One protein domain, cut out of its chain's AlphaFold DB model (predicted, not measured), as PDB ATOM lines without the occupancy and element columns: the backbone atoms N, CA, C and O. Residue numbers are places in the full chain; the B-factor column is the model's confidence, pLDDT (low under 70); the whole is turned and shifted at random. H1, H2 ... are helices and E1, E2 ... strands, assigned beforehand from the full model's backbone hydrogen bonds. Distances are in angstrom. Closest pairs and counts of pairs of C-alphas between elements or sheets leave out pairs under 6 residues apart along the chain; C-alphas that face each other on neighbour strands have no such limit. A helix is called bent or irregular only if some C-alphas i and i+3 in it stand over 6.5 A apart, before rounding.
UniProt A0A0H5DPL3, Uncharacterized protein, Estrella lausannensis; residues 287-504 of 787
ATOM      1  N   GLU A 287      50.615-115.216  56.316       86.88
ATOM      2  CA  GLU A 287      49.726-115.958  57.211       86.88
ATOM      3  C   GLU A 287      48.299-115.389  57.203       86.88
ATOM      4  O   GLU A 287      47.354-116.136  56.963       86.88
ATOM      5  N   GLU A 288      48.141-114.065  57.328       88.50
ATOM      6  CA  GLU A 288      46.835-113.394  57.209       88.50
ATOM      7  C   GLU A 288      46.162-113.684  55.864       88.50
ATOM      8  O   GLU A 288      44.962-113.955  55.802       88.50
ATOM      9  N   LEU A 289      46.940-113.622  54.779       89.38
ATOM     10  CA  LEU A 289      46.451-113.865  53.427       89.38
ATOM     11  C   LEU A 289      45.949-115.304  53.264       89.38
ATOM     12  O   LEU A 289      44.887-115.532  52.681       89.38
ATOM     13  N   LEU A 290      46.711-116.273  53.764       88.94
ATOM     14  CA  LEU A 290      46.374-117.689  53.679       88.94
ATOM     15  C   LEU A 290      45.156-118.025  54.530       88.94
ATOM     16  O   LEU A 290      44.253-118.692  54.030       88.94
ATOM     17  N   THR A 291      45.076-117.499  55.748       87.69
ATOM     18  CA  THR A 291      43.887-117.609  56.595       87.69
ATOM     19  C   THR A 291      42.656-117.043  55.890       87.69
ATOM     20  O   THR A 291      41.637-117.723  55.794       87.69
ATOM     21  N   ALA A 292      42.751-115.852  55.289       89.25
ATOM     22  CA  ALA A 292      41.639-115.247  54.554       89.25
ATOM     23  C   ALA A 292      41.223-116.060  53.310       89.25
ATOM     24  O   ALA A 292      40.031-116.185  53.012       89.25
ATOM     25  N   HIS A 293      42.182-116.641  52.581       90.31
ATOM     26  CA  HIS A 293      41.892-117.523  51.447       90.31
ATOM     27  C   HIS A 293      41.295-118.863  51.870       90.31
ATOM     28  O   HIS A 293      40.430-119.381  51.161       90.31
ATOM     29  N   PHE A 294      41.720-119.412  53.004       89.88
ATOM     30  CA  PHE A 294      41.137-120.612  53.585       89.88
ATOM     31  C   PHE A 294      39.674-120.369  53.974       89.88
ATOM     32  O   PHE A 294      38.785-121.101  53.540       89.88
ATOM     33  N   ASP A 295      39.404-119.265  54.669       87.88
ATOM     34  CA  ASP A 295      38.062-118.791  55.017       87.88
ATOM     35  C   ASP A 295      37.151-118.634  53.794       87.88
ATOM     36  O   ASP A 295      35.976-119.014  53.787       87.88
ATOM     37  N   LEU A 296      37.691-118.056  52.723       89.69
ATOM     38  CA  LEU A 296      36.976-117.894  51.466       89.69
ATOM     39  C   LEU A 296      36.693-119.248  50.805       89.69
ATOM     40  O   LEU A 296      35.576-119.487  50.341       89.69
ATOM     41  N   ALA A 297      37.689-120.136  50.774       91.12
ATOM     42  CA  ALA A 297      37.587-121.469  50.197       91.12
ATOM     43  C   ALA A 297      36.505-122.298  50.904       91.12
ATOM     44  O   ALA A 297      35.638-122.861  50.234       91.12
ATOM     45  N   THR A 298      36.487-122.318  52.237       89.88
ATOM     46  CA  THR A 298      35.491-123.061  53.023       89.88
ATOM     47  C   THR A 298      34.079-122.492  52.859       89.88
ATOM     48  O   THR A 298      33.128-123.258  52.686       89.88
ATOM     49  N   ARG A 299      33.907-121.161  52.808       90.12
ATOM     50  CA  ARG A 299      32.606-120.525  52.499       90.12
ATOM     51  C   ARG A 299      32.100-120.888  51.103       90.12
ATOM     52  O   ARG A 299      30.917-121.191  50.943       90.12
ATOM     53  N   GLU A 300      32.973-120.885  50.099       93.12
ATOM     54  CA  GLU A 300      32.611-121.301  48.739       93.12
ATOM     55  C   GLU A 300      32.240-122.793  48.676       93.12
ATOM     56  O   GLU A 300      31.289-123.157  47.980       93.12
ATOM     57  N   LEU A 301      32.929-123.659  49.427       93.12
ATOM     58  CA  LEU A 301      32.578-125.079  49.532       93.12
ATOM     59  C   LEU A 301      31.208-125.283  50.189       93.12
ATOM     60  O   LEU A 301      30.415-126.081  49.692       93.12
ATOM     61  N   LEU A 302      30.871-124.519  51.235       90.50
ATOM     62  CA  LEU A 302      29.527-124.538  51.833       90.50
ATOM     63  C   LEU A 302      28.454-124.080  50.844       90.50
ATOM     64  O   LEU A 302      27.380-124.677  50.767       90.50
ATOM     65  N   GLN A 303      28.746-123.054  50.042       93.12
ATOM     66  CA  GLN A 303      27.843-122.613  48.985       93.12
ATOM     67  C   GLN A 303      27.651-123.708  47.923       93.12
ATOM     68  O   GLN A 303      26.517-123.986  47.530       93.12
ATOM     69  N   LYS A 304      28.733-124.363  47.477       93.25
ATOM     70  CA  LYS A 304      28.670-125.500  46.541       93.25
ATOM     71  C   LYS A 304      27.925-126.696  47.151       93.25
ATOM     72  O   LYS A 304      27.219-127.389  46.418       93.25
ATOM     73  N   ASN A 305      28.015-126.907  48.465       90.38
ATOM     74  CA  ASN A 305      27.231-127.912  49.184       90.38
ATOM     75  C   ASN A 305      25.730-127.589  49.162       90.38
ATOM     76  O   ASN A 305      24.925-128.453  48.824       90.38
ATOM     77  N   GLY A 306      25.346-126.328  49.394       86.75
ATOM     78  CA  GLY A 306      23.956-125.871  49.247       86.75
ATOM     79  C   GLY A 306      23.399-126.018  47.822       86.75
ATOM     80  O   GLY A 306      22.192-126.142  47.638       86.75
ATOM     81  N   GLN A 307      24.275-126.059  46.812       90.62
ATOM     82  CA  GLN A 307      23.928-126.347  45.413       90.62
ATOM     83  C   GLN A 307      23.911-127.850  45.080       90.62
ATOM     84  O   GLN A 307      23.644-128.211  43.936       90.62
ATOM     85  N   GLY A 308      24.247-128.724  46.033       86.44
ATOM     86  CA  GLY A 308      24.362-130.169  45.825       86.44
ATOM     87  C   GLY A 308      25.557-130.604  44.969       86.44
ATOM     88  O   GLY A 308      25.597-131.754  44.542       86.44
ATOM     89  N   LYS A 309      26.523-129.712  44.704       87.75
ATOM     90  CA  LYS A 309      27.691-130.002  43.848       87.75
ATOM     91  C   LYS A 309      28.798-130.752  44.579       87.75
ATOM     92  O   LYS A 309      29.486-131.565  43.976       87.75
ATOM     93  N   VAL A 310      28.959-130.467  45.865       92.12
ATOM     94  CA  VAL A 310      29.877-131.161  46.774       92.12
ATOM     95  C   VAL A 310      29.128-131.527  48.048       92.12
ATOM     96  O   VAL A 310      28.025-131.041  48.286       92.12
ATOM     97  N   LYS A 311      29.725-132.381  48.868       89.12
ATOM     98  CA  LYS A 311      29.254-132.754  50.194       89.12
ATOM     99  C   LYS A 311      30.286-132.259  51.202       89.12
ATOM    100  O   LYS A 311      31.331-132.873  51.381       89.12
ATOM    101  N   PHE A 312      30.011-131.104  51.801       88.38
ATOM    102  CA  PHE A 312      30.908-130.436  52.748       88.38
ATOM    103  C   PHE A 312      30.103-129.797  53.882       88.38
ATOM    104  O   PHE A 312      29.103-129.125  53.626       88.38
ATOM    105  N   ASN A 313      30.532-130.001  55.126       81.75
ATOM    106  CA  ASN A 313      29.896-129.466  56.329       81.75
ATOM    107  C   ASN A 313      30.941-128.939  57.328       81.75
ATOM    108  O   ASN A 313      32.145-129.067  57.117       81.75
ATOM    109  N   LYS A 314      30.459-128.313  58.405       81.81
ATOM    110  CA  LYS A 314      31.275-127.716  59.470       81.81
ATOM    111  C   LYS A 314      31.464-128.665  60.663       81.81
ATOM    112  O   LYS A 314      31.279-128.256  61.807       81.81
ATOM    113  N   SER A 315      31.797-129.928  60.407       80.69
ATOM    114  CA  SER A 315      31.937-130.947  61.460       80.69
ATOM    115  C   SER A 315      33.354-131.021  62.035       80.69
ATOM    116  O   SER A 315      34.299-131.271  61.284       80.69
ATOM    117  N   SER A 316      33.494-130.876  63.360       77.38
ATOM    118  CA  SER A 316      34.770-130.964  64.105       77.38
ATOM    119  C   SER A 316      35.494-132.303  63.918       77.38
ATOM    120  O   SER A 316      36.728-132.366  63.956       77.38
ATOM    121  N   LYS A 317      34.741-133.359  63.585       79.81
ATOM    122  CA  LYS A 317      35.251-134.701  63.266       79.81
ATOM    123  C   LYS A 317      36.229-134.723  62.092       79.81
ATOM    124  O   LYS A 317      37.065-135.619  62.035       79.81
ATOM    125  N   LEU A 318      36.194-133.729  61.192       76.81
ATOM    126  CA  LEU A 318      37.181-133.591  60.110       76.81
ATOM    127  C   LEU A 318      38.619-133.584  60.646       76.81
ATOM    128  O   LEU A 318      39.504-134.126  59.989       76.81
ATOM    129  N   LEU A 319      38.840-132.995  61.825       73.69
ATOM    130  CA  LEU A 319      40.155-132.879  62.450       73.69
ATOM    131  C   LEU A 319      40.433-133.912  63.538       73.69
ATOM    132  O   LEU A 319      41.595-134.272  63.732       73.69
ATOM    133  N   SER A 320      39.402-134.346  64.261       73.50
ATOM    134  CA  SER A 320      39.567-135.186  65.450       73.50
ATOM    135  C   SER A 320      39.528-136.687  65.170       73.50
ATOM    136  O   SER A 320      40.011-137.457  65.999       73.50
ATOM    137  N   ASP A 321      38.954-137.121  64.045       75.81
ATOM    138  CA  ASP A 321      38.869-138.544  63.727       75.81
ATOM    139  C   ASP A 321      40.186-139.046  63.121       75.81
ATOM    140  O   ASP A 321      40.576-138.681  62.006       75.81
ATOM    141  N   PHE A 322      40.836-139.958  63.840       68.75
ATOM    142  CA  PHE A 322      42.004-140.694  63.370       68.75
ATOM    143  C   PHE A 322      41.666-142.171  63.149       68.75
ATOM    144  O   PHE A 322      40.850-142.749  63.871       68.75
ATOM    145  N   VAL A 323      42.313-142.793  62.167       68.56
ATOM    146  CA  VAL A 323      42.271-144.236  61.909       68.56
ATOM    147  C   VAL A 323      43.661-144.804  62.153       68.56
ATOM    148  O   VAL A 323      44.654-144.258  61.677       68.56
ATOM    149  N   GLU A 324      43.735-145.899  62.904       55.12
ATOM    150  CA  GLU A 324      44.976-146.653  63.062       55.12
ATOM    151  C   GLU A 324      45.231-147.476  61.790       55.12
ATOM    152  O   GLU A 324      44.451-148.371  61.470       55.12
ATOM    153  N   ILE A 325      46.324-147.199  61.073       59.12
ATOM    154  CA  ILE A 325      46.696-147.916  59.835       59.12
ATOM    155  C   ILE A 325      47.672-149.079  60.115       59.12
ATOM    156  O   ILE A 325      48.415-149.534  59.247       59.12
ATOM    157  N   GLY A 326      47.680-149.571  61.357       33.81
ATOM    158  CA  GLY A 326      48.589-150.610  61.839       33.81
ATOM    159  C   GLY A 326      49.912-150.062  62.386       33.81
ATOM    160  O   GLY A 326      50.405-149.005  61.997       33.81
ATOM    161  N   GLY A 327      50.492-150.790  63.346       40.62
ATOM    162  CA  GLY A 327      51.763-150.416  63.976       40.62
ATOM    163  C   GLY A 327      51.692-149.181  64.884       40.62
ATOM    164  O   GLY A 327      52.729-148.569  65.134       40.62
ATOM    165  N   GLY A 328      50.502-148.797  65.366       39.28
ATOM    166  CA  GLY A 328      50.307-147.601  66.194       39.28
ATOM    167  C   GLY A 328      50.435-146.274  65.436       39.28
ATOM    168  O   GLY A 328      50.563-145.226  66.068       39.28
ATOM    169  N   VAL A 329      50.427-146.303  64.097       42.00
ATOM    170  CA  VAL A 329      50.400-145.106  63.249       42.00
ATOM    171  C   VAL A 329      48.951-144.680  63.044       42.00
ATOM    172  O   VAL A 329      48.128-145.458  62.564       42.00
ATOM    173  N   PHE A 330      48.656-143.433  63.402       46.34
ATOM    174  CA  PHE A 330      47.342-142.823  63.247       46.34
ATOM    175  C   PHE A 330      47.364-141.852  62.071       46.34
ATOM    176  O   PHE A 330      48.199-140.950  62.038       46.34
ATOM    177  N   ASP A 331      46.435-142.015  61.135       68.50
ATOM    178  CA  ASP A 331      46.209-141.059  60.051       68.50
ATOM    179  C   ASP A 331      44.842-140.404  60.196       68.50
ATOM    180  O   ASP A 331      43.931-140.958  60.816       68.50
ATOM    181  N   LYS A 332      44.693-139.195  59.662       74.75
ATOM    182  CA  LYS A 332      43.419-138.480  59.700       74.75
ATOM    183  C   LYS A 332      42.424-139.252  58.836       74.75
ATOM    184  O   LYS A 332      42.589-139.331  57.621       74.75
ATOM    185  N   LYS A 333      41.340-139.746  59.441       77.62
ATOM    186  CA  LYS A 333      40.255-140.492  58.769       77.62
ATOM    187  C   LYS A 333      39.722-139.775  57.531       77.62
ATOM    188  O   LYS A 333      39.259-140.399  56.584       77.62
ATOM    189  N   HIS A 334      39.780-138.447  57.554       83.00
ATOM    190  CA  HIS A 334      39.273-137.567  56.510       83.00
ATOM    191  C   HIS A 334      40.390-136.827  55.752       83.00
ATOM    192  O   HIS A 334      40.148-135.754  55.197       83.00
ATOM    193  N   GLY A 335      41.606-137.388  55.703       84.12
ATOM    194  CA  GLY A 335      42.774-136.788  55.049       84.12
ATOM    195  C   GLY A 335      42.528-136.341  53.602       84.12
ATOM    196  O   GLY A 335      42.943-135.248  53.218       84.12
ATOM    197  N   ASP A 336      41.767-137.108  52.817       84.81
ATOM    198  CA  ASP A 336      41.445-136.760  51.425       84.81
ATOM    199  C   ASP A 336      40.516-135.548  51.301       84.81
ATOM    200  O   ASP A 336      40.699-134.695  50.428       84.81
ATOM    201  N   ALA A 337      39.526-135.445  52.190       87.50
ATOM    202  CA  ALA A 337      38.642-134.288  52.259       87.50
ATOM    203  C   ALA A 337      39.448-133.044  52.651       87.50
ATOM    204  O   ALA A 337      39.360-132.009  51.994       87.50
ATOM    205  N   ILE A 338      40.318-133.163  53.653       87.75
ATOM    206  CA  ILE A 338      41.252-132.099  54.033       87.75
ATOM    207  C   ILE A 338      42.098-131.667  52.828       87.75
ATOM    208  O   ILE A 338      42.127-130.484  52.485       87.75
ATOM    209  N   SER A 339      42.716-132.619  52.130       89.88
ATOM    210  CA  SER A 339      43.522-132.350  50.937       89.88
ATOM    211  C   SER A 339      42.724-131.607  49.858       89.88
ATOM    212  O   SER A 339      43.230-130.656  49.261       89.88
ATOM    213  N   ALA A 340      41.456-131.971  49.634       93.06
ATOM    214  CA  ALA A 340      40.582-131.289  48.680       93.06
ATOM    215  C   ALA A 340      40.316-129.816  49.051       93.06
ATOM    216  O   ALA A 340      40.267-128.971  48.156       93.06
ATOM    217  N   ILE A 341      40.210-129.480  50.344       92.44
ATOM    218  CA  ILE A 341      40.064-128.087  50.813       92.44
ATOM    219  C   ILE A 341      41.320-127.285  50.476       92.44
ATOM    220  O   ILE A 341      41.220-126.209  49.887       92.44
ATOM    221  N   TYR A 342      42.502-127.825  50.781       92.81
ATOM    222  CA  TYR A 342      43.773-127.166  50.471       92.81
ATOM    223  C   TYR A 342      43.993-127.009  48.962       92.81
ATOM    224  O   TYR A 342      44.430-125.952  48.509       92.81
ATOM    225  N   LYS A 343      43.635-128.016  48.157       95.75
ATOM    226  CA  LYS A 343      43.676-127.919  46.688       95.75
ATOM    227  C   LYS A 343      42.699-126.867  46.167       95.75
ATOM    228  O   LYS A 343      43.050-126.109  45.264       95.75
ATOM    229  N   TRP A 344      41.499-126.776  46.744       96.31
ATOM    230  CA  TRP A 344      40.532-125.734  46.398       96.31
ATOM    231  C   TRP A 344      41.064-124.341  46.740       96.31
ATOM    232  O   TRP A 344      41.037-123.453  45.894       96.31
ATOM    233  N   MET A 345      41.623-124.164  47.937       94.12
ATOM    234  CA  MET A 345      42.271-122.925  48.364       94.12
ATOM    235  C   MET A 345      43.399-122.514  47.407       94.12
ATOM    236  O   MET A 345      43.379-121.397  46.889       94.12
ATOM    237  N   ALA A 346      44.328-123.424  47.106       94.62
ATOM    238  CA  ALA A 346      45.417-123.209  46.154       94.62
ATOM    239  C   ALA A 346      44.903-122.792  44.764       94.62
ATOM    240  O   ALA A 346      45.374-121.812  44.186       94.62
ATOM    241  N   TYR A 347      43.891-123.493  44.246       96.25
ATOM    242  CA  TYR A 347      43.236-123.148  42.986       96.25
ATOM    243  C   TYR A 347      42.644-121.732  43.010       96.25
ATOM    244  O   TYR A 347      42.871-120.951  42.085       96.25
ATOM    245  N   LYS A 348      41.913-121.370  44.072       94.06
ATOM    246  CA  LYS A 348      41.303-120.041  44.217       94.06
ATOM    247  C   LYS A 348      42.349-118.939  44.283       94.06
ATOM    248  O   LYS A 348      42.206-117.949  43.573       94.06
ATOM    249  N   MET A 349      43.404-119.142  45.069       92.62
ATOM    250  CA  MET A 349      44.532-118.217  45.150       92.62
ATOM    251  C   MET A 349      45.133-117.953  43.772       92.62
ATOM    252  O   MET A 349      45.248-116.803  43.369       92.62
ATOM    253  N   LEU A 350      45.454-119.005  43.014       93.81
ATOM    254  CA  LEU A 350      46.043-118.858  41.681       93.81
ATOM    255  C   LEU A 350      45.093-118.167  40.692       93.81
ATOM    256  O   LEU A 350      45.544-117.361  39.888       93.81
ATOM    257  N   MET A 351      43.789-118.443  40.763       92.50
ATOM    258  CA  MET A 351      42.775-117.823  39.897       92.50
ATOM    259  C   MET A 351      42.529-116.334  40.183       92.50
ATOM    260  O   MET A 351      42.055-115.609  39.297       92.50
ATOM    261  N   ASP A 352      42.782-115.902  41.419       90.44
ATOM    262  CA  ASP A 352      42.648-114.511  41.858       90.44
ATOM    263  C   ASP A 352      43.980-113.744  41.765       90.44
ATOM    264  O   ASP A 352      43.988-112.514  41.782       90.44
ATOM    265  N   ALA A 353      45.100-114.446  41.608       91.88
ATOM    266  CA  ALA A 353      46.413-113.836  41.566       91.88
ATOM    267  C   ALA A 353      46.688-113.044  40.277       91.88
ATOM    268  O   ALA A 353      46.058-113.218  39.233       91.88
ATOM    269  N   GLY A 354      47.672-112.155  40.368       90.88
ATOM    270  CA  GLY A 354      48.294-111.454  39.256       90.88
ATOM    271  C   GLY A 354      49.697-111.985  38.970       90.88
ATOM    272  O   GLY A 354      50.221-112.862  39.659       90.88
ATOM    273  N   VAL A 355      50.355-111.407  37.971       89.69
ATOM    274  CA  VAL A 355      51.741-111.732  37.613       89.69
ATOM    275  C   VAL A 355      52.563-110.461  37.522       89.69
ATOM    276  O   VAL A 355      52.228-109.531  36.783       89.69
ATOM    277  N   LYS A 356      53.706-110.467  38.210       85.75
ATOM    278  CA  LYS A 356      54.713-109.411  38.146       85.75
ATOM    279  C   LYS A 356      56.027-109.969  37.621       85.75
ATOM    280  O   LYS A 356      56.546-110.968  38.117       85.75
ATOM    281  N   LYS A 357      56.577-109.276  36.628       81.00
ATOM    282  CA  LYS A 357      57.889-109.563  36.053       81.00
ATOM    283  C   LYS A 357      58.925-108.617  36.659       81.00
ATOM    284  O   LYS A 357      58.770-107.402  36.570       81.00
ATOM    285  N   SER A 358      59.968-109.173  37.267       75.50
ATOM    286  CA  SER A 358      61.104-108.427  37.816       75.50
ATOM    287  C   SER A 358      62.355-108.765  37.006       75.50
ATOM    288  O   SER A 358      62.986-109.793  37.216       75.50
ATOM    289  N   GLY A 359      62.715-107.930  36.032       71.00
ATOM    290  CA  GLY A 359      63.857-108.197  35.147       71.00
ATOM    291  C   GLY A 359      63.561-109.206  34.025       71.00
ATOM    292  O   GLY A 359      62.406-109.479  33.696       71.00
ATOM    293  N   LYS A 360      64.613-109.712  33.363       62.16
ATOM    294  CA  LYS A 360      64.466-110.557  32.160       62.16
ATOM    295  C   LYS A 360      63.952-111.971  32.469       62.16
ATOM    296  O   LYS A 360      63.136-112.464  31.693       62.16
ATOM    297  N   ASP A 361      64.324-112.528  33.626       64.50
ATOM    298  CA  ASP A 361      64.173-113.962  33.922       64.50
ATOM    299  C   ASP A 361      63.408-114.273  35.230       64.50
ATOM    300  O   ASP A 361      63.264-115.444  35.574       64.50
ATOM    301  N   HIS A 362      62.919-113.280  35.988       74.75
ATOM    302  CA  HIS A 362      62.176-113.547  37.232       74.75
ATOM    303  C   HIS A 362      60.701-113.183  37.106       74.75
ATOM    304  O   HIS A 362      60.318-112.020  36.942       74.75
ATOM    305  N   ILE A 363      59.875-114.222  37.184       82.19
ATOM    306  CA  ILE A 363      58.420-114.150  37.178       82.19
ATOM    307  C   ILE A 363      57.962-114.551  38.572       82.19
ATOM    308  O   ILE A 363      58.318-115.620  39.060       82.19
ATOM    309  N   SER A 364      57.165-113.690  39.187       87.69
ATOM    310  CA  SER A 364      56.506-113.971  40.456       87.69
ATOM    311  C   SER A 364      55.006-113.793  40.294       87.69
ATOM    312  O   SER A 364      54.555-112.886  39.584       87.69
ATOM    313  N   ILE A 365      54.244-114.635  40.973       90.44
ATOM    314  CA  ILE A 365      52.808-114.452  41.135       90.44
ATOM    315  C   ILE A 365      52.590-113.468  42.273       90.44
ATOM    316  O   ILE A 365      53.198-113.612  43.329       90.44
ATOM    317  N   VAL A 366      51.737-112.473  42.052       91.12
ATOM    318  CA  VAL A 366      51.315-111.505  43.069       91.12
ATOM    319  C   VAL A 366      49.943-111.925  43.565       91.12
ATOM    320  O   VAL A 366      48.987-111.916  42.800       91.12
ATOM    321  N   LEU A 367      49.849-112.320  44.826       90.00
ATOM    322  CA  LEU A 367      48.639-112.914  45.381       90.00
ATOM    323  C   LEU A 367      47.604-111.865  45.816       90.00
ATOM    324  O   LEU A 367      46.417-112.168  45.823       90.00
ATOM    325  N   ASN A 368      48.028-110.640  46.153       90.62
ATOM    326  CA  ASN A 368      47.126-109.560  46.565       90.62
ATOM    327  C   ASN A 368      47.678-108.149  46.274       90.62
ATOM    328  O   ASN A 368      48.814-107.980  45.825       90.62
ATOM    329  N   GLU A 369      46.870-107.122  46.552       87.12
ATOM    330  CA  GLU A 369      47.225-105.705  46.349       87.12
ATOM    331  C   GLU A 369      48.386-105.215  47.236       87.12
ATOM    332  O   GLU A 369      49.147-104.347  46.809       87.12
ATOM    333  N   SER A 370      48.596-105.819  48.413       86.62
ATOM    334  CA  SER A 370      49.749-105.539  49.287       86.62
ATOM    335  C   SER A 370      51.092-105.978  48.686       86.62
ATOM    336  O   SER A 370      52.150-105.681  49.237       86.62
ATOM    337  N   GLY A 371      51.077-106.683  47.550       85.69
ATOM    338  CA  GLY A 371      52.280-107.100  46.837       85.69
ATOM    339  C   GLY A 371      52.910-108.384  47.375       85.69
ATOM    340  O   GLY A 371      54.064-108.669  47.036       85.69
ATOM    341  N   LEU A 372      52.171-109.167  48.173       89.06
ATOM    342  CA  LEU A 372      52.609-110.493  48.605       89.06
ATOM    343  C   LEU A 372      52.804-111.374  47.372       89.06
ATOM    344  O   LEU A 372      51.919-111.478  46.520       89.06
ATOM    345  N   LYS A 373      53.990-111.970  47.252       89.12
ATOM    346  CA  LYS A 373      54.421-112.648  46.031       89.12
ATOM    347  C   LYS A 373      55.009-114.021  46.313       89.12
ATOM    348  O   LYS A 373      55.645-114.223  47.345       89.12
ATOM    349  N   VAL A 374      54.841-114.921  45.355       88.94
ATOM    350  CA  VAL A 374      55.403-116.278  45.368       88.94
ATOM    351  C   VAL A 374      56.088-116.567  44.041       88.94
ATOM    352  O   VAL A 374      55.704-116.025  42.998       88.94
ATOM    353  N   SER A 375      57.140-117.376  44.078       86.31
ATOM    354  CA  SER A 375      57.932-117.714  42.890       86.31
ATOM    355  C   SER A 375      58.007-119.224  42.720       86.31
ATOM    356  O   SER A 375      57.745-119.976  43.650       86.31
ATOM    357  N   ALA A 376      58.352-119.679  41.517       85.81
ATOM    358  CA  ALA A 376      58.669-121.085  41.322       85.81
ATOM    359  C   ALA A 376      59.907-121.458  42.143       85.81
ATOM    360  O   ALA A 376      60.892-120.708  42.156       85.81
ATOM    361  N   SER A 377      59.864-122.620  42.791       83.50
ATOM    362  CA  SER A 377      61.031-123.191  43.446       83.50
ATOM    363  C   SER A 377      62.135-123.416  42.426       83.50
ATOM    364  O   SER A 377      61.892-123.917  41.326       83.50
ATOM    365  N   GLN A 378      63.358-123.051  42.787       79.19
ATOM    366  CA  GLN A 378      64.494-123.146  41.886       79.19
ATOM    367  C   GLN A 378      65.245-124.455  42.145       79.19
ATOM    368  O   GLN A 378      65.829-124.621  43.216       79.19
ATOM    369  N   PRO A 379      65.216-125.412  41.204       76.44
ATOM    370  CA  PRO A 379      65.948-126.659  41.357       76.44
ATOM    371  C   PRO A 379      67.452-126.426  41.186       76.44
ATOM    372  O   PRO A 379      67.904-125.934  40.144       76.44
ATOM    373  N   TYR A 380      68.227-126.849  42.176       71.00
ATOM    374  CA  TYR A 380      69.680-126.860  42.146       71.00
ATOM    375  C   TYR A 380      70.214-128.270  42.394       71.00
ATOM    376  O   TYR A 380      69.773-128.987  43.290       71.00
ATOM    377  N   TRP A 381      71.179-128.679  41.574       65.38
ATOM    378  CA  TRP A 381      71.897-129.933  41.775       65.38
ATOM    379  C   TRP A 381      72.827-129.800  42.980       65.38
ATOM    380  O   TRP A 381      73.704-128.935  42.999       65.38
ATOM    381  N   VAL A 382      72.648-130.669  43.970       66.69
ATOM    382  CA  VAL A 382      73.566-130.816  45.114       66.69
ATOM    383  C   VAL A 382      74.554-131.952  44.877       66.69
ATOM    384  O   VAL A 382      75.680-131.917  45.370       66.69
ATOM    385  N   SER A 383      74.167-132.920  44.051       64.19
ATOM    386  CA  SER A 383      75.021-133.975  43.515       64.19
ATOM    387  C   SER A 383      74.560-134.330  42.094       64.19
ATOM    388  O   SER A 383      73.570-133.785  41.614       64.19
ATOM    389  N   ASP A 384      75.245-135.251  41.413       60.25
ATOM    390  CA  ASP A 384      74.834-135.723  40.077       60.25
ATOM    391  C   ASP A 384      73.468-136.456  40.082       60.25
ATOM    392  O   ASP A 384      72.906-136.711  39.016       60.25
ATOM    393  N   SER A 385      72.928-136.800  41.260       55.88
ATOM    394  CA  SER A 385      71.639-137.489  41.433       55.88
ATOM    395  C   SER A 385      70.621-136.735  42.285       55.88
ATOM    396  O   SER A 385      69.438-137.066  42.220       55.88
ATOM    397  N   ASP A 386      71.047-135.732  43.057       61.78
ATOM    398  CA  ASP A 386      70.194-135.079  44.047       61.78
ATOM    399  C   ASP A 386      69.900-133.637  43.634       61.78
ATOM    400  O   ASP A 386      70.800-132.795  43.536       61.78
ATOM    401  N   VAL A 387      68.616-133.357  43.411       64.56
ATOM    402  CA  VAL A 387      68.093-132.007  43.198       64.56
ATOM    403  C   VAL A 387      67.465-131.546  44.500       64.56
ATOM    404  O   VAL A 387      66.572-132.204  45.027       64.56
ATOM    405  N   ILE A 388      67.924-130.405  44.997       72.12
ATOM    406  CA  ILE A 388      67.265-129.688  46.081       72.12
ATOM    407  C   ILE A 388      66.596-128.452  45.487       72.12
ATOM    408  O   ILE A 388      67.006-127.937  44.447       72.12
ATOM    409  N   PHE A 389      65.523-127.995  46.113       74.81
ATOM    410  CA  PHE A 389      64.780-126.829  45.667       74.81
ATOM    411  C   PHE A 389      65.031-125.645  46.599       74.81
ATOM    412  O   PHE A 389      64.840-125.755  47.806       74.81
ATOM    413  N   SER A 390      65.459-124.503  46.054       73.69
ATOM    414  CA  SER A 390      65.544-123.265  46.826       73.69
ATOM    415  C   SER A 390      64.225-122.516  46.714       73.69
ATOM    416  O   SER A 390      63.644-122.370  45.631       73.69
ATOM    417  N   HIS A 391      63.747-122.047  47.860       74.75
ATOM    418  CA  HIS A 391      62.534-121.255  47.975       74.75
ATOM    419  C   HIS A 391      62.931-119.846  48.400       74.75
ATOM    420  O   HIS A 391      63.713-119.668  49.330       74.75
ATOM    421  N   HIS A 392      62.404-118.840  47.710       69.69
ATOM    422  CA  HIS A 392      62.670-117.427  48.002       69.69
ATOM    423  C   HIS A 392      61.391-116.701  48.431       69.69
ATOM    424  O   HIS A 392      61.233-115.504  48.187       69.69
ATOM    425  N   ASP A 393      60.447-117.436  49.020       72.69
ATOM    426  CA  ASP A 393      59.184-116.893  49.499       72.69
ATOM    427  C   ASP A 393      58.849-117.346  50.921       72.69
ATOM    428  O   ASP A 393      59.341-118.345  51.446       72.69
ATOM    429  N   GLY A 394      57.984-116.561  51.558       65.31
ATOM    430  CA  GLY A 394      57.454-116.864  52.880       65.31
ATOM    431  C   GLY A 394      56.372-117.939  52.866       65.31
ATOM    432  O   GLY A 394      55.770-118.127  53.909       65.31
ATOM    433  N   TRP A 395      56.113-118.589  51.725       74.69
ATOM    434  CA  TRP A 395      54.952-119.440  51.451       74.69
ATOM    435  C   TRP A 395      55.301-120.938  51.407       74.69
ATOM    436  O   TRP A 395      54.566-121.764  51.945       74.69
ATOM    437  N   THR A 396      56.451-121.307  50.843       71.31
ATOM    438  CA  THR A 396      56.887-122.709  50.718       71.31
ATOM    439  C   THR A 396      57.615-123.169  51.985       71.31
ATOM    440  O   THR A 396      58.506-122.448  52.421       71.31
ATOM    441  N   PRO A 397      57.282-124.306  52.628       61.50
ATOM    442  CA  PRO A 397      57.919-124.723  53.881       61.50
ATOM    443  C   PRO A 397      59.453-124.735  53.775       61.50
ATOM    444  O   PRO A 397      59.977-125.224  52.771       61.50
ATOM    445  N   PRO A 398      60.185-124.239  54.794       60.06
ATOM    446  CA  PRO A 398      61.617-124.479  54.900       60.06
ATOM    447  C   PRO A 398      61.803-125.972  55.182       60.06
ATOM    448  O   PRO A 398      61.676-126.433  56.312       60.06
ATOM    449  N   LEU A 399      61.977-126.764  54.131       53.78
ATOM    450  CA  LEU A 399      62.242-128.189  54.257       53.78
ATOM    451  C   LEU A 399      63.725-128.389  54.587       53.78
ATOM    452  O   LEU A 399      64.579-127.786  53.943       53.78
ATOM    453  N   ASP A 400      64.020-129.272  55.538       51.59
ATOM    454  CA  ASP A 400      65.383-129.724  55.826       51.59
ATOM    455  C   ASP A 400      65.463-131.262  55.692       51.59
ATOM    456  O   ASP A 400      65.036-131.977  56.604       51.59
ATOM    457  N   PRO A 401      65.938-131.812  54.550       51.25
ATOM    458  CA  PRO A 401      66.316-131.130  53.308       51.25
ATOM    459  C   PRO A 401      65.121-130.881  52.348       51.25
ATOM    460  O   PRO A 401      64.162-131.659  52.338       51.25
ATOM    461  N   PRO A 402      65.182-129.855  51.472       55.53
ATOM    462  CA  PRO A 402      64.145-129.546  50.478       55.53
ATOM    463  C   PRO A 402      64.069-130.546  49.320       55.53
ATOM    464  O   PRO A 402      64.562-130.305  48.220       55.53
ATOM    465  N   SER A 403      63.416-131.685  49.546       55.84
ATOM    466  CA  SER A 403      63.252-132.713  48.510       55.84
ATOM    467  C   SER A 403      62.171-132.398  47.468       55.84
ATOM    468  O   SER A 403      62.226-132.952  46.373       55.84
ATOM    469  N   ASN A 404      61.224-131.494  47.759       66.25
ATOM    470  CA  ASN A 404      60.084-131.214  46.878       66.25
ATOM    471  C   ASN A 404      59.982-129.721  46.521       66.25
ATOM    472  O   ASN A 404      59.840-128.869  47.396       66.25
ATOM    473  N   GLY A 405      60.009-129.413  45.224       72.81
ATOM    474  CA  GLY A 405      59.712-128.085  44.691       72.81
ATOM    475  C   GLY A 405      58.215-127.845  44.520       72.81
ATOM    476  O   GLY A 405      57.444-128.788  44.389       72.81
ATOM    477  N   VAL A 406      57.813-126.576  44.461       86.25
ATOM    478  CA  VAL A 406      56.475-126.146  44.042       86.25
ATOM    479  C   VAL A 406      56.627-125.171  42.882       86.25
ATOM    480  O   VAL A 406      57.564-124.373  42.843       86.25
ATOM    481  N   ASP A 407      55.719-125.227  41.913       88.38
ATOM    482  CA  ASP A 407      55.747-124.334  40.752       88.38
ATOM    483  C   ASP A 407      54.395-123.619  40.576       88.38
ATOM    484  O   ASP A 407      53.603-123.951  39.684       88.38
ATOM    485  N   PRO A 408      54.098-122.627  41.442       89.38
ATOM    486  CA  PRO A 408      52.871-121.843  41.348       89.38
ATOM    487  C   PRO A 408      52.788-121.068  40.027       89.38
ATOM    488  O   PRO A 408      51.694-120.901  39.491       89.38
ATOM    489  N   VAL A 409      53.931-120.654  39.461       88.69
ATOM    490  CA  VAL A 409      54.009-119.911  38.193       88.69
ATOM    491  C   VAL A 409      53.444-120.750  37.049       88.69
ATOM    492  O   VAL A 409      52.540-120.295  36.345       88.69
ATOM    493  N   SER A 410      53.922-121.982  36.880       87.81
ATOM    494  CA  SER A 410      53.409-122.888  35.847       87.81
ATOM    495  C   SER A 410      51.934-123.224  36.061       87.81
ATOM    496  O   SER A 410      51.164-123.226  35.095       87.81
ATOM    497  N   ALA A 411      51.509-123.427  37.312       90.81
ATOM    498  CA  ALA A 411      50.110-123.688  37.643       90.81
ATOM    499  C   ALA A 411      49.197-122.528  37.205       90.81
ATOM    500  O   ALA A 411      48.187-122.754  36.537       90.81
ATOM    501  N   TYR A 412      49.585-121.282  37.491       92.88
ATOM    502  CA  TYR A 412      48.856-120.087  37.062       92.88
ATOM    503  C   TYR A 412      48.688-120.012  35.544       92.88
ATOM    504  O   TYR A 412      47.576-119.819  35.053       92.88
ATOM    505  N   TYR A 413      49.766-120.198  34.777       88.75
ATOM    506  CA  TYR A 413      49.675-120.100  33.318       88.75
ATOM    507  C   TYR A 413      48.808-121.197  32.713       88.75
ATOM    508  O   TYR A 413      48.026-120.915  31.804       88.75
ATOM    509  N   LEU A 414      48.896-122.425  33.233       90.75
ATOM    510  CA  LEU A 414      48.002-123.501  32.818       90.75
ATOM    511  C   LEU A 414      46.543-123.117  33.093       90.75
ATOM    512  O   LEU A 414      45.725-123.146  32.178       90.75
ATOM    513  N   LEU A 415      46.225-122.665  34.307       92.75
ATOM    514  CA  LEU A 415      44.870-122.271  34.708       92.75
ATOM    515  C   LEU A 415      44.286-121.122  33.875       92.75
ATOM    516  O   LEU A 415      43.106-121.146  33.494       92.75
ATOM    517  N   HIS A 416      45.100-120.113  33.575       89.44
ATOM    518  CA  HIS A 416      44.684-118.954  32.789       89.44
ATOM    519  C   HIS A 416      44.640-119.245  31.283       89.44
ATOM    520  O   HIS A 416      43.858-118.611  30.576       89.44
ATOM    521  N   GLY A 417      45.395-120.239  30.804       88.00
ATOM    522  CA  GLY A 417      45.310-120.762  29.437       88.00
ATOM    523  C   GLY A 417      44.127-121.708  29.198       88.00
ATOM    524  O   GLY A 417      43.734-121.933  28.054       88.00
ATOM    525  N   MET A 418      43.524-122.256  30.257       93.44
ATOM    526  CA  MET A 418      42.347-123.119  30.149       93.44
ATOM    527  C   MET A 418      41.083-122.335  29.778       93.44
ATOM    528  O   MET A 418      40.773-121.285  30.344       93.44
ATOM    529  N   ASN A 419      40.287-122.907  28.871       94.69
ATOM    530  CA  ASN A 419      38.925-122.441  28.625       94.69
ATOM    531  C   ASN A 419      37.990-122.800  29.806       94.69
ATOM    532  O   ASN A 419      38.351-123.571  30.697       94.69
ATOM    533  N   ALA A 420      36.774-122.246  29.804       94.62
ATOM    534  CA  ALA A 420      35.816-122.420  30.899       94.62
ATOM    535  C   ALA A 420      35.442-123.890  31.165       94.62
ATOM    536  O   ALA A 420      35.311-124.291  32.316       94.62
ATOM    537  N   GLU A 421      35.310-124.700  30.115       95.06
ATOM    538  CA  GLU A 421      34.939-126.110  30.240       95.06
ATOM    539  C   GLU A 421      36.092-126.937  30.844       95.06
ATOM    540  O   GLU A 421      35.872-127.719  31.764       95.06
ATOM    541  N   THR A 422      37.338-126.727  30.398       94.00
ATOM    542  CA  THR A 422      38.538-127.390  30.955       94.00
ATOM    543  C   THR A 422      38.744-127.007  32.411       94.00
ATOM    544  O   THR A 422      39.060-127.853  33.241       94.00
ATOM    545  N   ARG A 423      38.519-125.729  32.729       95.56
ATOM    546  CA  ARG A 423      38.592-125.228  34.096       95.56
ATOM    547  C   ARG A 423      37.528-125.880  34.976       95.56
ATOM    548  O   ARG A 423      37.862-126.367  36.045       95.56
ATOM    549  N   SER A 424      36.286-125.976  34.502       95.06
ATOM    550  CA  SER A 424      35.210-126.667  35.227       95.06
ATOM    551  C   SER A 424      35.521-128.147  35.469       95.06
ATOM    552  O   SER A 424      35.197-128.665  36.535       95.06
ATOM    553  N   ALA A 425      36.157-128.828  34.510       95.56
ATOM    554  CA  ALA A 425      36.606-130.207  34.689       95.56
ATOM    555  C   ALA A 425      37.690-130.314  35.777       95.56
ATOM    556  O   ALA A 425      37.607-131.175  36.648       95.56
ATOM    557  N   LEU A 426      38.671-129.408  35.773       97.38
ATOM    558  CA  LEU A 426      39.699-129.354  36.812       97.38
ATOM    559  C   LEU A 426      39.107-129.068  38.204       97.38
ATOM    560  O   LEU A 426      39.506-129.719  39.165       97.38
ATOM    561  N   GLU A 427      38.125-128.165  38.318       96.81
ATOM    562  CA  GLU A 427      37.417-127.920  39.587       96.81
ATOM    563  C   GLU A 427      36.769-129.200  40.131       96.81
ATOM    564  O   GLU A 427      36.869-129.480  41.325       96.81
ATOM    565  N   ALA A 428      36.127-129.989  39.263       95.75
ATOM    566  CA  ALA A 428      35.503-131.249  39.657       95.75
ATOM    567  C   ALA A 428      36.533-132.298  40.112       95.75
ATOM    568  O   ALA A 428      36.265-133.034  41.056       95.75
ATOM    569  N   LEU A 429      37.713-132.350  39.482       96.19
ATOM    570  CA  LEU A 429      38.799-133.271  39.850       96.19
ATOM    571  C   LEU A 429      39.461-132.891  41.178       96.19
ATOM    572  O   LEU A 429      39.698-133.753  42.017       96.19
ATOM    573  N   ILE A 430      39.709-131.600  41.404       96.56
ATOM    574  CA  ILE A 430      40.257-131.088  42.671       96.56
ATOM    575  C   ILE A 430      39.336-131.424  43.851       96.56
ATOM    576  O   ILE A 430      39.810-131.742  44.942       96.56
ATOM    577  N   LEU A 431      38.024-131.377  43.617       96.00
ATOM    578  CA  LEU A 431      36.985-131.649  44.608       96.00
ATOM    579  C   LEU A 431      36.479-133.100  44.576       96.00
ATOM    580  O   LEU A 431      35.459-133.387  45.204       96.00
ATOM    581  N   ASP A 432      37.157-134.016  43.872       94.25
ATOM    582  CA  ASP A 432      36.745-135.422  43.737       94.25
ATOM    583  C   ASP A 432      36.429-136.077  45.101       94.25
ATOM    584  O   ASP A 432      35.328-136.625  45.233       94.25
ATOM    585  N   PRO A 433      37.260-135.926  46.160       91.62
ATOM    586  CA  PRO A 433      36.976-136.511  47.476       91.62
ATOM    587  C   PRO A 433      35.682-136.024  48.139       91.62
ATOM    588  O   PRO A 433      35.129-136.708  48.990       91.62
ATOM    589  N   MET A 434      35.178-134.850  47.752       91.50
ATOM    590  CA  MET A 434      33.941-134.267  48.286       91.50
ATOM    591  C   MET A 434      32.769-134.344  47.307       91.50
ATOM    592  O   MET A 434      31.676-133.865  47.606       91.50
ATOM    593  N   THR A 435      32.975-134.896  46.115       91.19
ATOM    594  CA  THR A 435      31.961-134.921  45.060       91.19
ATOM    595  C   THR A 435      31.387-136.333  44.947       91.19
ATOM    596  O   THR A 435      32.161-137.275  44.769       91.19
ATOM    597  N   PRO A 436      30.057-136.532  45.001       88.75
ATOM    598  CA  PRO A 436      29.462-137.859  44.845       88.75
ATOM    599  C   PRO A 436      29.907-138.552  43.550       88.75
ATOM    600  O   PRO A 436      29.989-137.915  42.499       88.75
ATOM    601  N   HIS A 437      30.143-139.868  43.601       84.06
ATOM    602  CA  HIS A 437      30.567-140.673  42.439       84.06
ATOM    603  C   HIS A 437      29.624-140.565  41.238       84.06
ATOM    604  O   HIS A 437      30.043-140.686  40.087       84.06
ATOM    605  N   GLU A 438      28.342-140.340  41.508       86.31
ATOM    606  CA  GLU A 438      27.305-140.248  40.487       86.31
ATOM    607  C   GLU A 438      27.303-138.914  39.736       86.31
ATOM    608  O   GLU A 438      26.681-138.847  38.677       86.31
ATOM    609  N   SER A 439      28.027-137.901  40.227       91.69
ATOM    610  CA  SER A 439      28.095-136.565  39.631       91.69
ATOM    611  C   SER A 439      28.523-136.616  38.162       91.69
ATOM    612  O   SER A 439      29.626-137.063  37.828       91.69
ATOM    613  N   ASP A 440      27.654-136.120  37.280       92.69
ATOM    614  CA  ASP A 440      27.928-136.039  35.844       92.69
ATOM    615  C   ASP A 440      29.140-135.155  35.542       92.69
ATOM    616  O   ASP A 440      29.918-135.464  34.637       92.69
ATOM    617  N   ASP A 441      29.338-134.089  36.320       91.81
ATOM    618  CA  ASP A 441      30.476-133.179  36.170       91.81
ATOM    619  C   ASP A 441      31.796-133.905  36.461       91.81
ATOM    620  O   ASP A 441      32.752-133.790  35.691       91.81
ATOM    621  N   LEU A 442      31.830-134.729  37.513       93.38
ATOM    622  CA  LEU A 442      33.002-135.530  37.862       93.38
ATOM    623  C   LEU A 442      33.279-136.621  36.819       93.38
ATOM    624  O   LEU A 442      34.425-136.811  36.414       93.38
ATOM    625  N   LYS A 443      32.243-137.320  36.338       94.38
ATOM    626  CA  LYS A 443      32.382-138.339  35.282       94.38
ATOM    627  C   LYS A 443      32.935-137.736  33.990       94.38
ATOM    628  O   LYS A 443      33.881-138.280  33.420       94.38
ATOM    629  N   LYS A 444      32.391-136.592  33.557       95.38
ATOM    630  CA  LYS A 444      32.887-135.846  32.388       95.38
ATOM    631  C   LYS A 444      34.334-135.407  32.580       95.38
ATOM    632  O   LYS A 444      35.137-135.559  31.666       95.38
ATOM    633  N   ALA A 445      34.684-134.919  33.768       94.88
ATOM    634  CA  ALA A 445      36.044-134.498  34.070       94.88
ATOM    635  C   ALA A 445      37.050-135.662  34.044       94.88
ATOM    636  O   ALA A 445      38.123-135.530  33.452       94.88
ATOM    637  N   LYS A 446      36.696-136.829  34.605       95.00
ATOM    638  CA  LYS A 446      37.529-138.045  34.545       95.00
ATOM    639  C   LYS A 446      37.703-138.549  33.110       95.00
ATOM    640  O   LYS A 446      38.821-138.886  32.725       95.00
ATOM    641  N   ALA A 447      36.638-138.536  32.304       94.25
ATOM    642  CA  ALA A 447      36.719-138.880  30.885       94.25
ATOM    643  C   ALA A 447      37.672-137.936  30.132       94.25
ATOM    644  O   ALA A 447      38.581-138.402  29.450       94.25
ATOM    645  N   MET A 448      37.538-136.624  30.351       95.00
ATOM    646  CA  MET A 448      38.393-135.601  29.747       95.00
ATOM    647  C   MET A 448      39.865-135.749  30.160       95.00
ATOM    648  O   MET A 448      40.753-135.616  29.323       95.00
ATOM    649  N   LYS A 449      40.148-136.090  31.425       93.44
ATOM    650  CA  LYS A 449      41.507-136.409  31.904       93.44
ATOM    651  C   LYS A 449      42.072-137.671  31.233       93.44
ATOM    652  O   LYS A 449      43.282-137.773  31.042       93.44
ATOM    653  N   GLY A 450      41.230-138.634  30.859       88.12
ATOM    654  CA  GLY A 450      41.636-139.872  30.183       88.12
ATOM    655  C   GLY A 450      42.058-139.701  28.718       88.12
ATOM    656  O   GLY A 450      42.718-140.582  28.165       88.12
ATOM    657  N   GLU A 451      41.719-138.578  28.081       91.56
ATOM    658  CA  GLU A 451      42.031-138.329  26.673       91.56
ATOM    659  C   GLU A 451      43.546-138.151  26.426       91.56
ATOM    660  O   GLU A 451      44.326-137.792  27.310       91.56
ATOM    661  N   LYS A 452      43.986-138.404  25.185       91.50
ATOM    662  CA  LYS A 452      45.383-138.241  24.740       91.50
ATOM    663  C   LYS A 452      45.560-136.957  23.921       91.50
ATOM    664  O   LYS A 452      45.967-137.006  22.763       91.50
ATOM    665  N   ASN A 453      45.193-135.814  24.493       88.25
ATOM    666  CA  ASN A 453      45.319-134.505  23.849       88.25
ATOM    667  C   ASN A 453      45.931-133.457  24.799       88.25
ATOM    668  O   ASN A 453      46.040-133.680  26.004       88.25
ATOM    669  N   GLN A 454      46.311-132.298  24.250       83.81
ATOM    670  CA  GLN A 454      46.935-131.202  25.013       83.81
ATOM    671  C   GLN A 454      46.051-130.694  26.158       83.81
ATOM    672  O   GLN A 454      46.551-130.250  27.187       83.81
ATOM    673  N   ARG A 455      44.726-130.763  25.994       89.69
ATOM    674  CA  ARG A 455      43.758-130.351  27.012       89.69
ATOM    675  C   ARG A 455      43.812-131.274  28.230       89.69
ATOM    676  O   ARG A 455      43.888-130.787  29.354       89.69
ATOM    677  N   ALA A 456      43.799-132.585  28.005       89.06
ATOM    678  CA  ALA A 456      43.915-133.594  29.049       89.06
ATOM    679  C   ALA A 456      45.269-133.520  29.764       89.06
ATOM    680  O   ALA A 456      45.331-133.643  30.984       89.06
ATOM    681  N   GLU A 457      46.349-133.271  29.021       87.00
ATOM    682  CA  GLU A 457      47.686-133.059  29.581       87.00
ATOM    683  C   GLU A 457      47.750-131.795  30.453       87.00
ATOM    684  O   GLU A 457      48.250-131.847  31.574       87.00
ATOM    685  N   ALA A 458      47.154-130.686  30.003       86.56
ATOM    686  CA  ALA A 458      47.053-129.463  30.796       86.56
ATOM    687  C   ALA A 458      46.259-129.676  32.096       86.56
ATOM    688  O   ALA A 458      46.671-129.169  33.137       86.56
ATOM    689  N   ILE A 459      45.158-130.441  32.056       92.50
ATOM    690  CA  ILE A 459      44.391-130.815  33.258       92.50
ATOM    691  C   ILE A 459      45.267-131.619  34.221       92.50
ATOM    692  O   ILE A 459      45.360-131.246  35.385       92.50
ATOM    693  N   LYS A 460      45.933-132.681  33.743       91.94
ATOM    694  CA  LYS A 460      46.803-133.531  34.579       91.94
ATOM    695  C   LYS A 460      47.901-132.717  35.253       91.94
ATOM    696  O   LYS A 460      48.101-132.840  36.454       91.94
ATOM    697  N   ASN A 461      48.579-131.870  34.485       88.56
ATOM    698  CA  ASN A 461      49.685-131.070  34.994       88.56
ATOM    699  C   ASN A 461      49.201-130.011  35.991       88.56
ATOM    700  O   ASN A 461      49.827-129.835  37.031       88.56
ATOM    701  N   ALA A 462      48.078-129.336  35.721       93.38
ATOM    702  CA  ALA A 462      47.521-128.363  36.657       93.38
ATOM    703  C   ALA A 462      47.047-129.026  37.957       93.38
ATOM    704  O   ALA A 462      47.298-128.495  39.032       93.38
ATOM    705  N   GLU A 463      46.400-130.189  37.872       95.19
ATOM    706  CA  GLU A 463      45.963-130.961  39.038       95.19
ATOM    707  C   GLU A 463      47.147-131.395  39.911       95.19
ATOM    708  O   GLU A 463      47.093-131.220  41.126       95.19
ATOM    709  N   LEU A 464      48.224-131.902  39.297       90.00
ATOM    710  CA  LEU A 464      49.457-132.281  39.997       90.00
ATOM    711  C   LEU A 464      50.109-131.076  40.678       90.00
ATOM    712  O   LEU A 464      50.349-131.110  41.880       90.00
ATOM    713  N   LEU A 465      50.308-129.981  39.940       90.31
ATOM    714  CA  LEU A 465      50.908-128.772  40.499       90.31
ATOM    715  C   LEU A 465      50.065-128.209  41.648       90.31
ATOM    716  O   LEU A 465      50.607-127.872  42.692       90.31
ATOM    717  N   ILE A 466      48.739-128.148  41.509       94.56
ATOM    718  CA  ILE A 466      47.850-127.688  42.588       94.56
ATOM    719  C   ILE A 466      47.924-128.620  43.803       94.56
ATOM    720  O   ILE A 466      47.869-128.135  44.931       94.56
ATOM    721  N   ALA A 467      48.077-129.931  43.602       91.44
ATOM    722  CA  ALA A 467      48.268-130.881  44.693       91.44
ATOM    723  C   ALA A 467      49.593-130.652  45.440       91.44
ATOM    724  O   ALA A 467      49.591-130.656  46.672       91.44
ATOM    725  N   ASP A 468      50.689-130.379  44.731       86.62
ATOM    726  CA  ASP A 468      51.991-130.078  45.342       86.62
ATOM    727  C   ASP A 468      51.937-128.781  46.166       86.62
ATOM    728  O   ASP A 468      52.366-128.733  47.320       86.62
ATOM    729  N   ILE A 469      51.323-127.742  45.592       89.81
ATOM    730  CA  ILE A 469      51.066-126.435  46.217       89.81
ATOM    731  C   ILE A 469      50.206-126.604  47.482       89.81
ATOM    732  O   ILE A 469      50.529-126.058  48.537       89.81
ATOM    733  N   ALA A 470      49.140-127.403  47.403       91.38
ATOM    734  CA  ALA A 470      48.267-127.722  48.530       91.38
ATOM    735  C   ALA A 470      49.004-128.484  49.640       91.38
ATOM    736  O   ALA A 470      48.851-128.153  50.813       91.38
ATOM    737  N   SER A 471      49.841-129.463  49.285       86.44
ATOM    738  CA  SER A 471      50.644-130.203  50.262       86.44
ATOM    739  C   SER A 471      51.666-129.305  50.958       86.44
ATOM    740  O   SER A 471      51.908-129.482  52.152       86.44
ATOM    741  N   ALA A 472      52.284-128.366  50.239       84.88
ATOM    742  CA  ALA A 472      53.216-127.402  50.818       84.88
ATOM    743  C   ALA A 472      52.511-126.474  51.819       84.88
ATOM    744  O   ALA A 472      52.998-126.292  52.937       84.88
ATOM    745  N   LEU A 473      51.336-125.963  51.441       85.88
ATOM    746  CA  LEU A 473      50.474-125.155  52.303       85.88
ATOM    747  C   LEU A 473      50.069-125.899  53.571       85.88
ATOM    748  O   LEU A 473      50.243-125.377  54.671       85.88
ATOM    749  N   GLN A 474      49.576-127.128  53.411       85.81
ATOM    750  CA  GLN A 474      49.151-127.961  54.525       85.81
ATOM    751  C   GLN A 474      50.300-128.190  55.504       85.81
ATOM    752  O   GLN A 474      50.103-128.009  56.692       85.81
ATOM    753  N   ARG A 475      51.512-128.518  55.036       81.69
ATOM    754  CA  ARG A 475      52.661-128.756  55.927       81.69
ATOM    755  C   ARG A 475      53.124-127.505  56.670       81.69
ATOM    756  O   ARG A 475      53.456-127.602  57.845       81.69
ATOM    757  N   ARG A 476      53.206-126.358  55.988       77.75
ATOM    758  CA  ARG A 476      53.768-125.130  56.578       77.75
ATOM    759  C   ARG A 476      52.801-124.451  57.545       77.75
ATOM    760  O   ARG A 476      53.245-123.914  58.552       77.75
ATOM    761  N   TYR A 477      51.510-124.464  57.227       76.88
ATOM    762  CA  TYR A 477      50.496-123.679  57.934       76.88
ATOM    763  C   TYR A 477      49.468-124.540  58.652       76.88
ATOM    764  O   TYR A 477      48.399-124.039  58.983       76.88
ATOM    765  N   GLN A 478      49.764-125.824  58.884       79.94
ATOM    766  CA  GLN A 478      48.813-126.720  59.533       79.94
ATOM    767  C   GLN A 478      48.332-126.149  60.865       79.94
ATOM    768  O   GLN A 478      47.135-126.080  61.077       79.94
ATOM    769  N   SER A 479      49.246-125.696  61.726       76.56
ATOM    770  CA  SER A 479      48.905-125.173  63.053       76.56
ATOM    771  C   SER A 479      48.024-123.927  62.981       76.56
ATOM    772  O   SER A 479      46.955-123.907  63.577       76.56
ATOM    773  N   SER A 480      48.426-122.921  62.196       73.75
ATOM    774  CA  SER A 480      47.671-121.667  62.068       73.75
ATOM    775  C   SER A 480      46.298-121.885  61.433       73.75
ATOM    776  O   SER A 480      45.337-121.198  61.766       73.75
ATOM    777  N   LEU A 481      46.193-122.842  60.505       71.88
ATOM    778  CA  LEU A 481      44.931-123.173  59.852       71.88
ATOM    779  C   LEU A 481      44.066-124.109  60.693       71.88
ATOM    780  O   LEU A 481      42.854-123.989  60.592       71.88
ATOM    781  N   ASP A 482      44.648-124.980  61.525       77.12
ATOM    782  CA  ASP A 482      43.935-125.816  62.500       77.12
ATOM    783  C   ASP A 482      43.229-124.924  63.547       77.12
ATOM    784  O   ASP A 482      42.084-125.209  63.895       77.12
ATOM    785  N   ASP A 483      43.838-123.803  63.961       76.50
ATOM    786  CA  ASP A 483      43.209-122.806  64.852       76.50
ATOM    787  C   ASP A 483      41.990-122.132  64.193       76.50
ATOM    788  O   ASP A 483      40.894-122.108  64.755       76.50
ATOM    789  N   VAL A 484      42.151-121.653  62.954       72.81
ATOM    790  CA  VAL A 484      41.056-121.075  62.146       72.81
ATOM    791  C   VAL A 484      39.964-122.112  61.890       72.81
ATOM    792  O   VAL A 484      38.772-121.798  61.859       72.81
ATOM    793  N   TRP A 485      40.358-123.371  61.713       76.44
ATOM    794  CA  TRP A 485      39.432-124.481  61.587       76.44
ATOM    795  C   TRP A 485      38.641-124.712  62.868       76.44
ATOM    796  O   TRP A 485      37.434-124.924  62.784       76.44
ATOM    797  N   GLY A 486      39.294-124.659  64.031       72.62
ATOM    798  CA  GLY A 486      38.660-124.793  65.342       72.62
ATOM    799  C   GLY A 486      37.516-123.799  65.527       72.62
ATOM    800  O   GLY A 486      36.423-124.197  65.922       72.62
ATOM    801  N   ASP A 487      37.724-122.545  65.121       72.81
ATOM    802  CA  ASP A 487      36.701-121.490  65.148       72.81
ATOM    803  C   ASP A 487      35.575-121.692  64.112       72.81
ATOM    804  O   ASP A 487      34.486-121.119  64.227       72.81
ATOM    805  N   PHE A 488      35.826-122.488  63.070       71.06
ATOM    806  CA  PHE A 488      34.869-122.779  62.003       71.06
ATOM    807  C   PHE A 488      33.913-123.936  62.344       71.06
ATOM    808  O   PHE A 488      32.843-124.034  61.725       71.06
ATOM    809  N   PHE A 489      34.282-124.811  63.286       70.69
ATOM    810  CA  PHE A 489      33.517-125.995  63.675       70.69
ATOM    811  C   PHE A 489      32.522-125.702  64.797       70.69
ATOM    812  O   PHE A 489      32.896-125.348  65.910       70.69
ATOM    813  N   ASN A 490      31.234-125.910  64.512       67.56
ATOM    814  CA  ASN A 490      30.158-125.636  65.471       67.56
ATOM    815  C   ASN A 490      29.199-126.827  65.649       67.56
ATOM    816  O   ASN A 490      28.322-126.767  66.507       67.56
ATOM    817  N   ASP A 491      29.333-127.873  64.824       65.38
ATOM    818  CA  ASP A 491      28.361-128.962  64.703       65.38
ATOM    819  C   ASP A 491      29.012-130.319  65.043       65.38
ATOM    820  O   ASP A 491      29.331-131.110  64.153       65.38
ATOM    821  N   ASP A 492      29.204-130.594  66.337       62.16
ATOM    822  CA  ASP A 492      29.805-131.852  66.832       62.16
ATOM    823  C   ASP A 492      28.958-133.101  66.500       62.16
ATOM    824  O   ASP A 492      29.468-134.223  66.403       62.16
ATOM    825  N   ASP A 493      27.661-132.899  66.260       64.25
ATOM    826  CA  ASP A 493      26.683-133.967  66.040       64.25
ATOM    827  C   ASP A 493      26.536-134.389  64.565       64.25
ATOM    828  O   ASP A 493      25.870-135.384  64.274       64.25
ATOM    829  N   ILE A 494      27.140-133.668  63.612       72.75
ATOM    830  CA  ILE A 494      26.998-133.969  62.178       72.75
ATOM    831  C   ILE A 494      28.193-134.801  61.707       72.75
ATOM    832  O   ILE A 494      29.340-134.383  61.836       72.75
ATOM    833  N   ASP A 495      27.942-135.968  61.114       72.81
ATOM    834  CA  ASP A 495      29.005-136.781  60.517       72.81
ATOM    835  C   ASP A 495      29.593-136.124  59.260       72.81
ATOM    836  O   ASP A 495      28.890-135.529  58.437       72.81
ATOM    837  N   VAL A 496      30.912-136.235  59.105       77.06
ATOM    838  CA  VAL A 496      31.634-135.776  57.916       77.06
ATOM    839  C   VAL A 496      31.218-136.630  56.728       77.06
ATOM    840  O   VAL A 496      31.141-137.855  56.833       77.06
ATOM    841  N   TYR A 497      31.009-136.002  55.570       78.44
ATOM    842  CA  TYR A 497      30.926-136.772  54.337       78.44
ATOM    843  C   TYR A 497      32.274-137.439  54.069       78.44
ATOM    844  O   TYR A 497      33.240-136.797  53.657       78.44
ATOM    845  N   PHE A 498      32.319-138.741  54.299       71.56
ATOM    846  CA  PHE A 498      33.367-139.596  53.792       71.56
ATOM    847  C   PHE A 498      32.868-140.151  52.467       71.56
ATOM    848  O   PHE A 498      31.838-140.828  52.419       71.56
ATOM    849  N   LYS A 499      33.558-139.816  51.375       75.19
ATOM    850  CA  LYS A 499      33.302-140.469  50.100       75.19
ATOM    851  C   LYS A 499      33.702-141.917  50.279       75.19
ATOM    852  O   LYS A 499      34.885-142.231  50.209       75.19
ATOM    853  N   GLU A 500      32.708-142.762  50.550       62.69
ATOM    854  CA  GLU A 500      32.919-144.197  50.602       62.69
ATOM    855  C   GLU A 500      33.695-144.564  49.338       62.69
ATOM    856  O   GLU A 500      33.286-144.165  48.226       62.69
ATOM    857  N   PRO A 501      34.865-145.207  49.488       57.31
ATOM    858  CA  PRO A 501      35.580-145.681  48.329       57.31
ATOM    859  C   PRO A 501      34.562-146.531  47.577       57.31
ATOM    860  O   PRO A 501      33.843-147.328  48.181       57.31
ATOM    861  N   LYS A 502      34.362-146.197  46.294       49.66
ATOM    862  CA  LYS A 502      33.346-146.820  45.434       49.66
ATOM    863  C   LYS A 502      33.396-148.306  45.752       49.66
ATOM    864  O   LYS A 502      34.479-148.854  45.624       49.66
ATOM    865  N   GLN A 503      32.307-148.948  46.166       41.81
ATOM    866  CA  GLN A 503      32.351-150.401  46.365       41.81
ATOM    867  C   GLN A 503      32.952-151.065  45.108       41.81
ATOM    868  O   GLN A 503      33.918-151.782  45.218       41.81
ATOM    869  N   ALA A 504      32.651-150.574  43.901       40.84
ATOM    870  CA  ALA A 504      33.298-151.010  42.653       40.84
ATOM    871  C   ALA A 504      34.737-150.494  42.331       40.84
ATOM    872  O   ALA A 504      35.195-150.723  41.219       40.84
TER     873      ALA A 504
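This is residues 287 to 504 of the 787 residues of an uncharacterized protein of Estrella lausannensis (UniProt A0A0H5DPL3). A helical body is built round H3 and the long arm H7a, which cross in its core; H4 and H5 pack on both, H6 packs near the first end of H7a, and past the bend H7b packs on H1. A small sheet of E3, E4 and E5 has H4 over it, and the hairpins E1-E2 and E6-E7 lie at the outside. The printed part has 218 residues, with seven named helices and seven named strands in the order H1 H2 E1 E2 H3 E3 E4 E5 E6 E7 H4 H5 H6 H7. The class is mostly helix; the whole is compact, with a radius of gyration of the C-alphas of 18.1 A and spans of 54 by 40 by 40 A.

H1, residues 287 to 306, touches H3, residues 335 to 352, only just about perpendicular at 72 degrees; the closest C-alphas, Ala 297 and Met 345, are 5.2 A apart. H2, residues 317 to 320, is close to H3 but not clearly touching, 7.5 A between the C-alphas of Leu 318 and Ile 338. E1, residues 322 to 324, and E2, residues 330 to 332, form a hairpin, with N 323 and O 331 within hydrogen-bond range at 2.8 A. E3, residues 354 to 358, E4, residues 362 to 366, and E5, residues 373 to 375, form a meander, each strand the antiparallel neighbour of the one before; N 356 and O 364, and N 365 and O 374, are 2.9 A apart. E5 runs on at 32 degrees into E6, residues 378 to 381, which forms a hairpin with E7, residues 387 to 390; N 380 and O 388 are 2.8 A apart. H4, residues 408 to 417, is on the sheet E3 E4 E5 at a height of 10.0 A, over E3 and E4. H5, residues 420 to 430, touches H6, residues 440 to 450, about perpendicular at 86 degrees, closest at the C-alphas of Ala 425 and Ala 445, 4.4 A. H7, residues 454 to 488, is the hub; by its hydrogen bonds it was assigned as one helix, but it is bent, with C-alphas 476 and 479 8.1 A apart, into H7a and H7b, about perpendicular at 85 degrees. H7a touches H3, with its residues 466 to 474 alone, closest at Tyr 342 and Ala 470, whose C-alphas are 4.9 A apart. Every O i to N i+4 pair is within hydrogen-bond range in H1, H3, H4, H5, H6, H7a and H7b; H2 is too short for one.

H1 begins at C-alpha 287, (49.726, -115.958, 57.211), and is 28.7 A long; H3 is 25.9 A. H7a, residues 454 to 476, is 32.9 A long, and H7b, residues 479 to 488, ends at C-alpha 488, (34.869, -122.779, 62.003).

The farthest C-alphas, Lys 360 and Asp 493, are 55.9 A apart. The printed part has no cut, and the link from E7 to H4 is long. The mean pLDDT of the printed part is 81.6; 38 residues are under 70, among them 322 to 331 and 397 to 404.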